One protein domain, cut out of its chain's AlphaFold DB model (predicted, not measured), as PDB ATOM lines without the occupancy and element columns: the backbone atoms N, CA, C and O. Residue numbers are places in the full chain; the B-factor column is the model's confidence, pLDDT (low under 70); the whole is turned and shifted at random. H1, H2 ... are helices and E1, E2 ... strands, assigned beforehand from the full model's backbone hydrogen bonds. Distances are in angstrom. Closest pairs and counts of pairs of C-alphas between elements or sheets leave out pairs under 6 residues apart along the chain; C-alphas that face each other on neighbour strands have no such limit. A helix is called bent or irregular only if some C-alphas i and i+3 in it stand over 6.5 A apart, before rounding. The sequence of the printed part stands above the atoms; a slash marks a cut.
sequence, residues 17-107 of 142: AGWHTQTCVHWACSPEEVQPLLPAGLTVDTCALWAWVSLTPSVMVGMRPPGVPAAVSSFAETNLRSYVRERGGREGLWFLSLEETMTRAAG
ATOM      1  N   ALA A  17      90.868 233.729 247.874       69.88
ATOM      2  CA  ALA A  17      89.715 232.845 248.015       69.88
ATOM      3  C   ALA A  17      88.653 233.533 248.886       69.88
ATOM      4  O   ALA A  17      88.952 234.512 249.577       69.88
ATOM      5  N   GLY A  18      87.429 233.014 248.864       66.88
ATOM      6  CA  GLY A  18      86.407 233.298 249.868       66.88
ATOM      7  C   GLY A  18      85.761 232.004 250.351       66.88
ATOM      8  O   GLY A  18      85.711 231.024 249.611       66.88
ATOM      9  N   TRP A  19      85.243 232.012 251.575       68.69
ATOM     10  CA  TRP A  19      84.462 230.916 252.141       68.69
ATOM     11  C   TRP A  19      82.986 231.268 251.979       68.69
ATOM     12  O   TRP A  19      82.546 232.302 252.475       68.69
ATOM     13  N   HIS A  20      82.229 230.445 251.249       66.88
ATOM     14  CA  HIS A  20      80.793 230.680 251.056       66.88
ATOM     15  C   HIS A  20      79.977 230.177 252.254       66.88
ATOM     16  O   HIS A  20      79.015 230.809 252.679       66.88
ATOM     17  N   THR A  21      80.384 229.033 252.801       64.50
ATOM     18  CA  THR A  21      79.721 228.360 253.921       64.50
ATOM     19  C   THR A  21      80.793 227.725 254.802       64.50
ATOM     20  O   THR A  21      81.736 227.130 254.276       64.50
ATOM     21  N   GLN A  22      80.655 227.842 256.125       72.62
ATOM     22  CA  GLN A  22      81.544 227.233 257.117       72.62
ATOM     23  C   GLN A  22      80.757 226.890 258.393       72.62
ATOM     24  O   GLN A  22      80.064 227.747 258.937       72.62
ATOM     25  N   THR A  23      80.849 225.645 258.862       69.94
ATOM     26  CA  THR A  23      80.095 225.126 260.031       69.94
ATOM     27  C   THR A  23      80.778 225.496 261.369       69.94
ATOM     28  O   THR A  23      81.902 225.998 261.320       69.94
ATOM     29  N   CYS A  24      80.127 225.295 262.542       74.25
ATOM     30  CA  CYS A  24      80.603 225.576 263.931       74.25
ATOM     31  C   CYS A  24      80.067 224.580 265.020       74.25
ATOM     32  O   CYS A  24      78.858 224.452 265.170       74.25
ATOM     33  N   VAL A  25      80.965 223.893 265.757       66.88
ATOM     34  CA  VAL A  25      80.858 222.731 266.699       66.88
ATOM     35  C   VAL A  25      82.201 222.532 267.477       66.88
ATOM     36  O   VAL A  25      83.114 221.849 267.009       66.88
ATOM     37  N   HIS A  26      82.384 223.135 268.657       73.94
ATOM     38  CA  HIS A  26      83.647 223.037 269.426       73.94
ATOM     39  C   HIS A  26      83.588 222.038 270.593       73.94
ATOM     40  O   HIS A  26      82.552 221.902 271.241       73.94
ATOM     41  N   TRP A  27      84.731 221.425 270.907       83.00
ATOM     42  CA  TRP A  27      84.970 220.582 272.078       83.00
ATOM     43  C   TRP A  27      86.079 221.169 272.952       83.00
ATOM     44  O   TRP A  27      87.101 221.630 272.440       83.00
ATOM     45  N   ALA A  28      85.874 221.113 274.266       78.25
ATOM     46  CA  ALA A  28      86.906 221.353 275.264       78.25
ATOM     47  C   ALA A  28      87.638 220.032 275.563       78.25
ATOM     48  O   ALA A  28      86.993 219.006 275.781       78.25
ATOM     49  N   CYS A  29      88.967 220.067 275.572       77.12
ATOM     50  CA  CYS A  29      89.855 218.936 275.860       77.12
ATOM     51  C   CYS A  29      90.907 219.374 276.887       77.12
ATOM     52  O   CYS A  29      91.213 220.573 276.970       77.12
ATOM     53  N   SER A  30      91.485 218.449 277.660       89.06
ATOM     54  CA  SER A  30      92.526 218.850 278.606       89.06
ATOM     55  C   SER A  30      93.767 219.344 277.848       89.06
ATOM     56  O   SER A  30      94.193 218.710 276.874       89.06
ATOM     57  N   PRO A  31      94.397 220.461 278.263       94.25
ATOM     58  CA  PRO A  31      95.636 220.936 277.650       94.25
ATOM     59  C   PRO A  31      96.743 219.871 277.620       94.25
ATOM     60  O   PRO A  31      97.521 219.830 276.668       94.25
ATOM     61  N   GLU A  32      96.785 218.980 278.615       94.38
ATOM     62  CA  GLU A  32      97.772 217.894 278.712       94.38
ATOM     63  C   GLU A  32      97.533 216.736 277.723       94.38
ATOM     64  O   GLU A  32      98.479 216.040 277.368       94.38
ATOM     65  N   GLU A  33      96.307 216.572 277.213       89.50
ATOM     66  CA  GLU A  33      95.968 215.609 276.152       89.50
ATOM     67  C   GLU A  33      96.307 216.165 274.760       89.50
ATOM     68  O   GLU A  33      96.693 215.423 273.858       89.50
ATOM     69  N   VAL A  34      96.172 217.485 274.578       88.06
ATOM     70  CA  VAL A  34      96.372 218.158 273.283       88.06
ATOM     71  C   VAL A  34      97.839 218.534 273.047       88.06
ATOM     72  O   VAL A  34      98.326 218.426 271.923       88.06
ATOM     73  N   GLN A  35      98.569 218.953 274.085       96.00
ATOM     74  CA  GLN A  35      99.968 219.389 273.979       96.00
ATOM     75  C   GLN A  35     100.938 218.334 273.389       96.00
ATOM     76  O   GLN A  35     101.809 218.744 272.615       96.00
ATOM     77  N   PRO A  36     100.828 217.017 273.669       94.00
ATOM     78  CA  PRO A  36     101.680 215.989 273.057       94.00
ATOM     79  C   PRO A  36     101.483 215.829 271.544       94.00
ATOM     80  O   PRO A  36     102.345 215.269 270.872       94.00
ATOM     81  N   LEU A  37     100.363 216.317 271.004       87.56
ATOM     82  CA  LEU A  37     100.019 216.237 269.582       87.56
ATOM     83  C   LEU A  37     100.597 217.413 268.765       87.56
ATOM     84  O   LEU A  37     100.399 217.493 267.551       87.56
ATOM     85  N   LEU A  38     101.286 218.354 269.421       86.75
ATOM     86  CA  LEU A  38     101.888 219.534 268.799       86.75
ATOM     87  C   LEU A  38     103.388 219.318 268.519       86.75
ATOM     88  O   LEU A  38     104.088 218.724 269.341       86.75
ATOM     89  N   PRO A  39     103.934 219.847 267.409       87.19
ATOM     90  CA  PRO A  39     105.366 219.817 267.145       87.19
ATOM     91  C   PRO A  39     106.136 220.696 268.136       87.19
ATOM     92  O   PRO A  39     105.645 221.712 268.642       87.19
ATOM     93  N   ALA A  40     107.395 220.328 268.371       88.50
ATOM     94  CA  ALA A  40     108.272 221.026 269.300       88.50
ATOM     95  C   ALA A  40     108.408 222.523 268.962       88.50
ATOM     96  O   ALA A  40     108.789 222.897 267.855       88.50
ATOM     97  N   GLY A  41     108.141 223.382 269.951       87.69
ATOM     98  CA  GLY A  41     108.172 224.844 269.807       87.69
ATOM     99  C   GLY A  41     106.795 225.514 269.803       87.69
ATOM    100  O   GLY A  41     106.741 226.735 269.959       87.69
ATOM    101  N   LEU A  42     105.713 224.734 269.699       91.50
ATOM    102  CA  LEU A  42     104.343 225.192 269.926       91.50
ATOM    103  C   LEU A  42     103.839 224.764 271.309       91.50
ATOM    104  O   LEU A  42     103.968 223.604 271.709       91.50
ATOM    105  N   THR A  43     103.220 225.703 272.015       95.31
ATOM    106  CA  THR A  43     102.448 225.456 273.237       95.31
ATOM    107  C   THR A  43     100.961 225.517 272.902       95.31
ATOM    108  O   THR A  43     100.556 226.344 272.084       95.31
ATOM    109  N   VAL A  44     100.139 224.652 273.496       94.62
ATOM    110  CA  VAL A  44      98.680 224.716 273.321       94.62
ATOM    111  C   VAL A  44      98.132 226.007 273.937       94.62
ATOM    112  O   VAL A  44      98.515 226.379 275.046       94.62
ATOM    113  N   ASP A  45      97.262 226.717 273.217       92.38
ATOM    114  CA  ASP A  45      96.578 227.887 273.771       92.38
ATOM    115  C   ASP A  45      95.312 227.458 274.522       92.38
ATOM    116  O   ASP A  45      94.654 226.483 274.145       92.38
ATOM    117  N   THR A  46      94.963 228.180 275.586       91.44
ATOM    118  CA  THR A  46      93.849 227.811 276.466       91.44
ATOM    119  C   THR A  46      92.899 228.974 276.701       91.44
ATOM    120  O   THR A  46      93.305 230.106 276.954       91.44
ATOM    121  N   CYS A  47      91.602 228.685 276.649       83.94
ATOM    122  CA  CYS A  47      90.545 229.642 276.952       83.94
ATOM    123  C   CYS A  47      89.610 229.020 277.991       83.94
ATOM    124  O   CYS A  47      89.164 227.885 277.824       83.94
ATOM    125  N   ALA A  48      89.362 229.747 279.086       85.44
ATOM    126  CA  ALA A  48      88.716 229.222 280.293       85.44
ATOM    127  C   ALA A  48      89.382 227.931 280.832       85.44
ATOM    128  O   ALA A  48      88.694 227.007 281.249       85.44
ATOM    129  N   LEU A  49      90.724 227.885 280.811       88.62
ATOM    130  CA  LEU A  49      91.596 226.748 281.177       88.62
ATOM    131  C   LEU A  49      91.546 225.522 280.242       88.62
ATOM    132  O   LEU A  49      92.381 224.632 280.379       88.62
ATOM    133  N   TRP A  50      90.648 225.487 279.257       79.88
ATOM    134  CA  TRP A  50      90.527 224.381 278.303       79.88
ATOM    135  C   TRP A  50      91.311 224.629 277.013       79.88
ATOM    136  O   TRP A  50      91.350 225.756 276.512       79.88
ATOM    137  N   ALA A  51      91.871 223.560 276.441       85.56
ATOM    138  CA  ALA A  51      92.265 223.533 275.035       85.56
ATOM    139  C   ALA A  51      91.030 223.229 274.168       85.56
ATOM    140  O   ALA A  51      90.125 222.518 274.606       85.56
ATOM    141  N   TRP A  52      90.975 223.757 272.942       78.12
ATOM    142  CA  TRP A  52      89.759 223.723 272.116       78.12
ATOM    143  C   TRP A  52      89.988 223.079 270.746       78.12
ATOM    144  O   TRP A  52      90.761 223.604 269.951       78.12
ATOM    145  N   VAL A  53      89.260 221.998 270.442       80.81
ATOM    146  CA  VAL A  53      89.291 221.246 269.163       80.81
ATOM    147  C   VAL A  53      87.912 221.348 268.473       80.81
ATOM    148  O   VAL A  53      86.932 221.452 269.202       80.81
ATOM    149  N   SER A  54      87.740 221.487 267.135       76.88
ATOM    150  CA  SER A  54      86.424 222.002 266.617       76.88
ATOM    151  C   SER A  54      86.004 221.761 265.131       76.88
ATOM    152  O   SER A  54      86.528 222.413 264.239       76.88
ATOM    153  N   LEU A  55      84.952 220.983 264.812       77.25
ATOM    154  CA  LEU A  55      84.686 220.428 263.453       77.25
ATOM    155  C   LEU A  55      84.164 221.226 262.214       77.25
ATOM    156  O   LEU A  55      83.065 220.968 261.726       77.25
ATOM    157  N   THR A  56      84.963 222.136 261.616       78.62
ATOM    158  CA  THR A  56      84.739 222.721 260.254       78.62
ATOM    159  C   THR A  56      84.624 221.659 259.145       78.62
ATOM    160  O   THR A  56      85.588 220.976 258.821       78.62
ATOM    161  N   PRO A  57      83.483 221.609 258.449       74.75
ATOM    162  CA  PRO A  57      83.551 221.713 256.986       74.75
ATOM    163  C   PRO A  57      83.403 223.145 256.473       74.75
ATOM    164  O   PRO A  57      82.712 223.970 257.083       74.75
ATOM    165  N   SER A  58      84.018 223.435 255.326       77.00
ATOM    166  CA  SER A  58      83.810 224.669 254.571       77.00
ATOM    167  C   SER A  58      83.803 224.445 253.055       77.00
ATOM    168  O   SER A  58      84.290 223.428 252.560       77.00
ATOM    169  N   VAL A  59      83.245 225.407 252.315       73.19
ATOM    170  CA  VAL A  59      83.303 225.453 250.845       73.19
ATOM    171  C   VAL A  59      84.032 226.719 250.411       73.19
ATOM    172  O   VAL A  59      83.538 227.832 250.628       73.19
ATOM    173  N   MET A  60      85.193 226.543 249.776       75.88
ATOM    174  CA  MET A  60      85.968 227.638 249.198       75.88
ATOM    175  C   MET A  60      85.530 227.929 247.763       75.88
ATOM    176  O   MET A  60      85.265 227.027 246.967       75.88
ATOM    177  N   VAL A  61      85.441 229.218 247.435       75.50
ATOM    178  CA  VAL A  61      84.926 229.747 246.168       75.50
ATOM    179  C   VAL A  61      85.792 230.896 245.647       75.50
ATOM    180  O   VAL A  61      86.504 231.562 246.402       75.50
ATOM    181  N   GLY A  62      85.710 231.162 244.340       73.00
ATOM    182  CA  GLY A  62      86.359 232.324 243.723       73.00
ATOM    183  C   GLY A  62      87.890 232.283 243.745       73.00
ATOM    184  O   GLY A  62      88.519 233.340 243.688       73.00
ATOM    185  N   MET A  63      88.472 231.084 243.833       72.81
ATOM    186  CA  MET A  63      89.909 230.844 243.960       72.81
ATOM    187  C   MET A  63      90.682 231.455 242.780       72.81
ATOM    188  O   MET A  63      90.471 231.066 241.634       72.81
ATOM    189  N   ARG A  64      91.575 232.416 243.040       73.00
ATOM    190  CA  ARG A  64      92.376 233.119 242.019       73.00
ATOM    191  C   ARG A  64      93.858 233.171 242.408       73.00
ATOM    192  O   ARG A  64      94.245 234.035 243.205       73.00
ATOM    193  N   PRO A  65      94.690 232.272 241.856       68.50
ATOM    194  CA  PRO A  65      96.144 232.395 241.892       68.50
ATOM    195  C   PRO A  65      96.634 233.595 241.050       68.50
ATOM    196  O   PRO A  65      95.991 233.949 240.056       68.50
ATOM    197  N   PRO A  66      97.772 234.225 241.395       67.12
ATOM    198  CA  PRO A  66      98.394 235.266 240.581       67.12
ATOM    199  C   PRO A  66      98.629 234.817 239.132       67.12
ATOM    200  O   PRO A  66      99.131 233.725 238.885       67.12
ATOM    201  N   GLY A  67      98.267 235.668 238.169       70.31
ATOM    202  CA  GLY A  67      98.425 235.395 236.735       70.31
ATOM    203  C   GLY A  67      97.334 234.524 236.096       70.31
ATOM    204  O   GLY A  67      97.277 234.463 234.871       70.31
ATOM    205  N   VAL A  68      96.434 233.905 236.871       68.56
ATOM    206  CA  VAL A  68      95.327 233.097 236.330       68.56
ATOM    207  C   VAL A  68      94.069 233.973 236.175       68.56
ATOM    208  O   VAL A  68      93.568 234.491 237.175       68.56
ATOM    209  N   PRO A  69      93.539 234.184 234.950       61.53
ATOM    210  CA  PRO A  69      92.432 235.121 234.721       61.53
ATOM    211  C   PRO A  69      91.054 234.556 235.107       61.53
ATOM    212  O   PRO A  69      90.163 235.314 235.494       61.53
ATOM    213  N   ALA A  70      90.873 233.236 235.020       66.19
ATOM    214  CA  ALA A  70      89.672 232.542 235.474       66.19
ATOM    215  C   ALA A  70      89.791 232.151 236.956       66.19
ATOM    216  O   ALA A  70      90.886 231.888 237.450       66.19
ATOM    217  N   ALA A  71      88.664 232.085 237.668       65.69
ATOM    218  CA  ALA A  71      88.646 231.465 238.990       65.69
ATOM    219  C   ALA A  71      88.631 229.935 238.852       65.69
ATOM    220  O   ALA A  71      87.940 229.407 237.979       65.69
ATOM    221  N   VAL A  72      89.352 229.231 239.727       66.06
ATOM    222  CA  VAL A  72      89.237 227.769 239.853       66.06
ATOM    223  C   VAL A  72      87.855 227.422 240.429       66.06
ATOM    224  O   VAL A  72      87.235 228.238 241.120       66.06
ATOM    225  N   SER A  73      87.363 226.221 240.125       67.38
ATOM    226  CA  SER A  73      86.095 225.696 240.639       67.38
ATOM    227  C   SER A  73      86.048 225.662 242.171       67.38
ATOM    228  O   SER A  73      87.067 225.575 242.855       67.38
ATOM    229  N   SER A  74      84.832 225.740 242.714       69.06
ATOM    230  CA  SER A  74      84.583 225.606 244.149       69.06
ATOM    231  C   SER A  74      84.892 224.195 244.640       69.06
ATOM    232  O   SER A  74      84.507 223.227 243.978       69.06
ATOM    233  N   PHE A  75      85.492 224.073 245.820       69.56
ATOM    234  CA  PHE A  75      85.792 222.782 246.439       69.56
ATOM    235  C   PHE A  75      85.510 222.788 247.947       69.56
ATOM    236  O   PHE A  75      85.390 223.845 248.571       69.56
ATOM    237  N   ALA A  76      85.371 221.590 248.515       72.75
ATOM    238  CA  ALA A  76      85.140 221.371 249.938       72.75
ATOM    239  C   ALA A  76      86.455 221.098 250.688       72.75
ATOM    240  O   ALA A  76      87.336 220.394 250.177       72.75
ATOM    241  N   GLU A  77      86.537 221.637 251.905       77.31
ATOM    242  CA  GLU A  77      87.669 221.553 252.831       77.31
ATOM    243  C   GLU A  77      87.155 221.145 254.233       77.31
ATOM    244  O   GLU A  77      86.329 221.850 254.823       77.31
ATOM    245  N   THR A  78      87.635 220.010 254.754       75.44
ATOM    246  CA  THR A  78      87.392 219.451 256.110       75.44
ATOM    247  C   THR A  78      88.749 219.168 256.788       75.44
ATOM    248  O   THR A  78      89.767 219.506 256.196       75.44
ATOM    249  N   ASN A  79      88.832 218.744 258.063       84.81
ATOM    250  CA  ASN A  79      89.785 219.342 259.039       84.81
ATOM    251  C   ASN A  79      89.770 218.483 260.454       84.81
ATOM    252  O   ASN A  79      88.797 217.759 260.642       84.81
ATOM    253  N   LEU A  80      90.799 218.429 261.401       80.56
ATOM    254  CA  LEU A  80      90.879 218.313 262.959       80.56
ATOM    255  C   LEU A  80      91.921 219.160 263.793       80.56
ATOM    256  O   LEU A  80      93.071 218.773 263.782       80.56
ATOM    257  N   ARG A  81      91.552 220.323 264.439       88.62
ATOM    258  CA  ARG A  81      92.328 221.590 264.809       88.62
ATOM    259  C   ARG A  81      92.109 222.275 266.159       88.62
ATOM    260  O   ARG A  81      90.991 222.407 266.622       88.62
ATOM    261  N   SER A  82      93.223 222.791 266.697       86.31
ATOM    262  CA  SER A  82      93.353 223.516 267.963       86.31
ATOM    263  C   SER A  82      94.165 224.813 267.823       86.31
ATOM    264  O   SER A  82      94.834 225.041 266.810       86.31
ATOM    265  N   TYR A  83      94.091 225.655 268.853       90.75
ATOM    266  CA  TYR A  83      94.799 226.928 268.988       90.75
ATOM    267  C   TYR A  83      96.159 226.732 269.668       90.75
ATOM    268  O   TYR A  83      96.314 225.885 270.550       90.75
ATOM    269  N   VAL A  84      97.156 227.513 269.253       91.00
ATOM    270  CA  VAL A  84      98.550 227.376 269.703       91.00
ATOM    271  C   VAL A  84      99.254 228.719 269.837       91.00
ATOM    272  O   VAL A  84      98.908 229.687 269.158       91.00
ATOM    273  N   ARG A  85     100.305 228.748 270.659       90.00
ATOM    274  CA  ARG A  85     101.271 229.845 270.752       90.00
ATOM    275  C   ARG A  85     102.670 229.369 270.399       90.00
ATOM    276  O   ARG A  85     103.137 228.339 270.881       90.00
ATOM    277  N   GLU A  86     103.360 230.142 269.572       89.25
ATOM    278  CA  GLU A  86     104.805 230.013 269.385       89.25
ATOM    279  C   GLU A  86     105.548 230.568 270.614       89.25
ATOM    280  O   GLU A  86     105.069 231.494 271.270       89.25
ATOM    281  N   ARG A  87     106.781 230.105 270.864       79.50
ATOM    282  CA  ARG A  87     107.711 230.693 271.856       79.50
ATOM    283  C   ARG A  87     107.866 232.221 271.763       79.50
ATOM    284  O   ARG A  87     108.156 232.855 272.770       79.50
ATOM    285  N   GLY A  88     107.672 232.811 270.581       79.88
ATOM    286  CA  GLY A  88     107.664 234.264 270.366       79.88
ATOM    287  C   GLY A  88     106.376 234.988 270.794       79.88
ATOM    288  O   GLY A  88     106.203 236.149 270.436       79.88
ATOM    289  N   GLY A  89     105.444 234.318 271.482       78.25
ATOM    290  CA  GLY A  89     104.156 234.882 271.907       78.25
ATOM    291  C   GLY A  89     103.113 235.017 270.790       78.25
ATOM    292  O   GLY A  89     102.031 235.544 271.030       78.25
ATOM    293  N   ARG A  90     103.417 234.548 269.574       83.00
ATOM    294  CA  ARG A  90     102.497 234.579 268.433       83.00
ATOM    295  C   ARG A  90     101.411 233.516 268.575       83.00
ATOM    296  O   ARG A  90     101.731 232.330 268.598       83.00
ATOM    297  N   GLU A  91     100.155 233.944 268.587       84.12
ATOM    298  CA  GLU A  91      98.980 233.069 268.508       84.12
ATOM    299  C   GLU A  91      98.790 232.505 267.084       84.12
ATOM    300  O   GLU A  91      99.274 233.067 266.093       84.12
ATOM    301  N   GLY A  92      98.096 231.371 266.971       85.38
ATOM    302  CA  GLY A  92      97.821 230.711 265.698       85.38
ATOM    303  C   GLY A  92      97.034 229.403 265.822       85.38
ATOM    304  O   GLY A  92      96.453 229.088 266.859       85.38
ATOM    305  N   LEU A  93      97.036 228.639 264.730       87.19
ATOM    306  CA  LEU A  93      96.455 227.301 264.594       87.19
ATOM    307  C   LEU A  93      97.581 226.336 264.160       87.19
ATOM    308  O   LEU A  93      98.455 226.750 263.395       87.19
ATOM    309  N   TRP A  94      97.594 225.092 264.656       88.38
ATOM    310  CA  TRP A  94      98.573 224.046 264.260       88.38
ATOM    311  C   TRP A  94      98.134 223.332 262.939       88.38
ATOM    312  O   TRP A  94      97.357 223.975 262.253       88.38
ATOM    313  N   PHE A  95      98.578 222.107 262.539       84.81
ATOM    314  CA  PHE A  95      97.904 221.157 261.607       84.81
ATOM    315  C   PHE A  95      97.968 219.600 262.012       84.81
ATOM    316  O   PHE A  95      99.050 219.028 262.016       84.81
ATOM    317  N   LEU A  96      96.834 218.912 262.365       74.56
ATOM    318  CA  LEU A  96      96.554 217.460 262.704       74.56
ATOM    319  C   LEU A  96      95.653 216.649 261.688       74.56
ATOM    320  O   LEU A  96      96.217 215.767 261.053       74.56
ATOM    321  N   SER A  97      94.303 216.873 261.512       75.88
ATOM    322  CA  SER A  97      93.407 216.018 260.626       75.88
ATOM    323  C   SER A  97      92.327 216.544 259.520       75.88
ATOM    324  O   SER A  97      91.149 216.280 259.674       75.88
ATOM    325  N   LEU A  98      92.680 217.177 258.356       76.88
ATOM    326  CA  LEU A  98      92.042 217.834 257.158       76.88
ATOM    327  C   LEU A  98      91.960 217.073 255.836       76.88
ATOM    328  O   LEU A  98      92.938 216.590 255.316       76.88
ATOM    329  N   GLU A  99      90.843 217.193 255.146       66.69
ATOM    330  CA  GLU A  99      90.663 216.701 253.789       66.69
ATOM    331  C   GLU A  99      90.370 217.862 252.825       66.69
ATOM    332  O   GLU A  99      89.477 218.671 253.075       66.69
ATOM    333  N   GLU A 100      91.096 217.938 251.706       67.50
ATOM    334  CA  GLU A 100      90.867 218.912 250.631       67.50
ATOM    335  C   GLU A 100      90.527 218.211 249.316       67.50
ATOM    336  O   GLU A 100      91.258 217.345 248.837       67.50
ATOM    337  N   THR A 101      89.458 218.660 248.659       60.25
ATOM    338  CA  THR A 101      89.048 218.126 247.346       60.25
ATOM    339  C   THR A 101      89.709 218.830 246.147       60.25
ATOM    340  O   THR A 101      89.477 218.442 244.998       60.25
ATOM    341  N   MET A 102      90.577 219.826 246.383       57.44
ATOM    342  CA  MET A 102      91.200 220.644 245.329       57.44
ATOM    343  C   MET A 102      92.102 219.847 244.378       57.44
ATOM    344  O   MET A 102      92.070 220.080 243.173       57.44
ATOM    345  N   THR A 103      92.888 218.893 244.881       55.12
ATOM    346  CA  THR A 103      93.809 218.081 244.057       55.12
ATOM    347  C   THR A 103      93.059 217.279 242.993       55.12
ATOM    348  O   THR A 103      93.443 217.282 241.823       55.12
ATOM    349  N   ARG A 104      91.926 216.677 243.375       55.44
ATOM    350  CA  ARG A 104      91.018 215.964 242.467       55.44
ATOM    351  C   ARG A 104      90.331 216.911 241.478       55.44
ATOM    352  O   ARG A 104      90.184 216.556 240.312       55.44
ATOM    353  N   ALA A 105      89.955 218.117 241.910       48.88
ATOM    354  CA  ALA A 105      89.415 219.155 241.024       48.88
ATOM    355  C   ALA A 105      90.457 219.685 240.013       48.88
ATOM    356  O   ALA A 105      90.093 220.079 238.907       48.88
ATOM    357  N   ALA A 106      91.747 219.641 240.363       49.75
ATOM    358  CA  ALA A 106      92.876 219.983 239.496       49.75
ATOM    359  C   ALA A 106      93.333 218.830 238.572       49.75
ATOM    360  O   ALA A 106      94.317 218.983 237.850       49.75
ATOM    361  N   GLY A 107      92.647 217.679 238.582       46.72
ATOM    362  CA  GLY A 107      92.966 216.532 237.722       46.72
ATOM    363  C   GLY A 107      94.176 215.700 238.165       46.72
ATOM    364  O   GLY A 107      94.662 214.883 237.385       46.72
TER     365      GLY A 107
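This is residues 17 to 107 of the 142 residues of the protein "Uncharacterized protein DUF2071" of Streptomyces sp. 75 (UniProt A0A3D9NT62). The chain makes a long, shallow U: a small three-stranded sheet, E1 E5 E6, rises at one end and another, E3 E7 E8, at the other. Four stretches of chain with no named element, residues 23 to 25, 55 to 57, 78 to 82 and 94 to 101, join the two ends as the floor of the U; the short strand pair E2 E4 and H1 are near the second sheet, while H2 is at the end of the first, where the loop of residues 65 to 74 makes the tip. The printed part has 91 residues with two named helices and eight named strands, in the order E1 E2 H1 E3 E4 E5 E6 E7 E8 H2, and each of the three sheets is antiparallel throughout. The class is mixed, helices and strands, with under half of the residues in named elements. The whole is loose, with a radius of gyration of the C-alphas of 16.0 A, and elongated, spanning 46 by 28 by 21 A.

The first sheet has the order E1 - E5 - E6, with E1 at residues 17 to 22, E5 at residues 58 to 64 and E6 at residues 75 to 77; E1 and E6 are its edge strands. E1 and E5 are antiparallel at 164 degrees, with N 61 and O 18 at 2.8 A, within hydrogen-bond range. E5 and E6 form a hairpin, antiparallel at 130 degrees, with N 58 and O 77 at 2.8 A. E2, residues 26 to 29, is apart from E1 and pairs with E4, residues 51 to 54, antiparallel at 146 degrees, with N 27 and O 53 at 2.8 A. H1, residues 31 to 37, follows E2; the closest C-alphas of H1 and E4, those of Pro 31 and Ala 51, are 5.0 A apart. The third sheet has the order E3 - E7 - E8, with E3 at residues 42 to 44, E7 at residues 83 to 86 and E8 at residues 91 to 93. E3 and E7 are antiparallel at 142 degrees, with N 85 and O 43 at 2.8 A. E7 and E8 form a hairpin, antiparallel at 128 degrees, with N 92 and O 84 at 2.9 A. H1 only grazes this sheet; its closest C-alpha to E3 is that of Gln 35, 5.5 A from that of Val 44. The closest C-alphas of E4 and E7, those of Trp 52 and Tyr 83, are 6.7 A apart. H2, residues 102 to 105, only grazes the sheet E1 E5 E6; the closest C-alphas of H2 and E6, those of Met 102 and Phe 75, are 5.9 A apart. H1 and H2 are apart. In H1, 1 of 3 O i to N i+4 pairs and 2 of 4 O i to N i+3 pairs are within hydrogen-bond range, while H2 is too short for an O i to N i+4 pair.

E1 begins at C-alpha 17, (89.715, 232.845, 248.015), and measures 13.5 A. E2 measures 9.8 A. H1, 10.3 A long, is irregular, but only just: C-alphas 33 and 36 are 6.51 A apart. E3 measures 6.6 A and E4 10.4 A. E5, the longest strand, measures 17.4 A and ends at C-alpha 64, (92.376, 233.119, 242.019). E6 measures 6.8 A, E7 10.5 A and E8 7.4 A. H2, 4.9 A long, ends at C-alpha 105, (89.415, 219.155, 241.024).

The two C-alphas farthest apart, those of Glu 32 and Pro 69, are separated by 47.5 A. The printed part has no cut, and no link between its named elements is long. The mean pLDDT of the printed part is 77.4; the model's confidence is under 70 at residues 17 to 21, 23, 25, 65 to 66, 68 to 75 and 99 to 107.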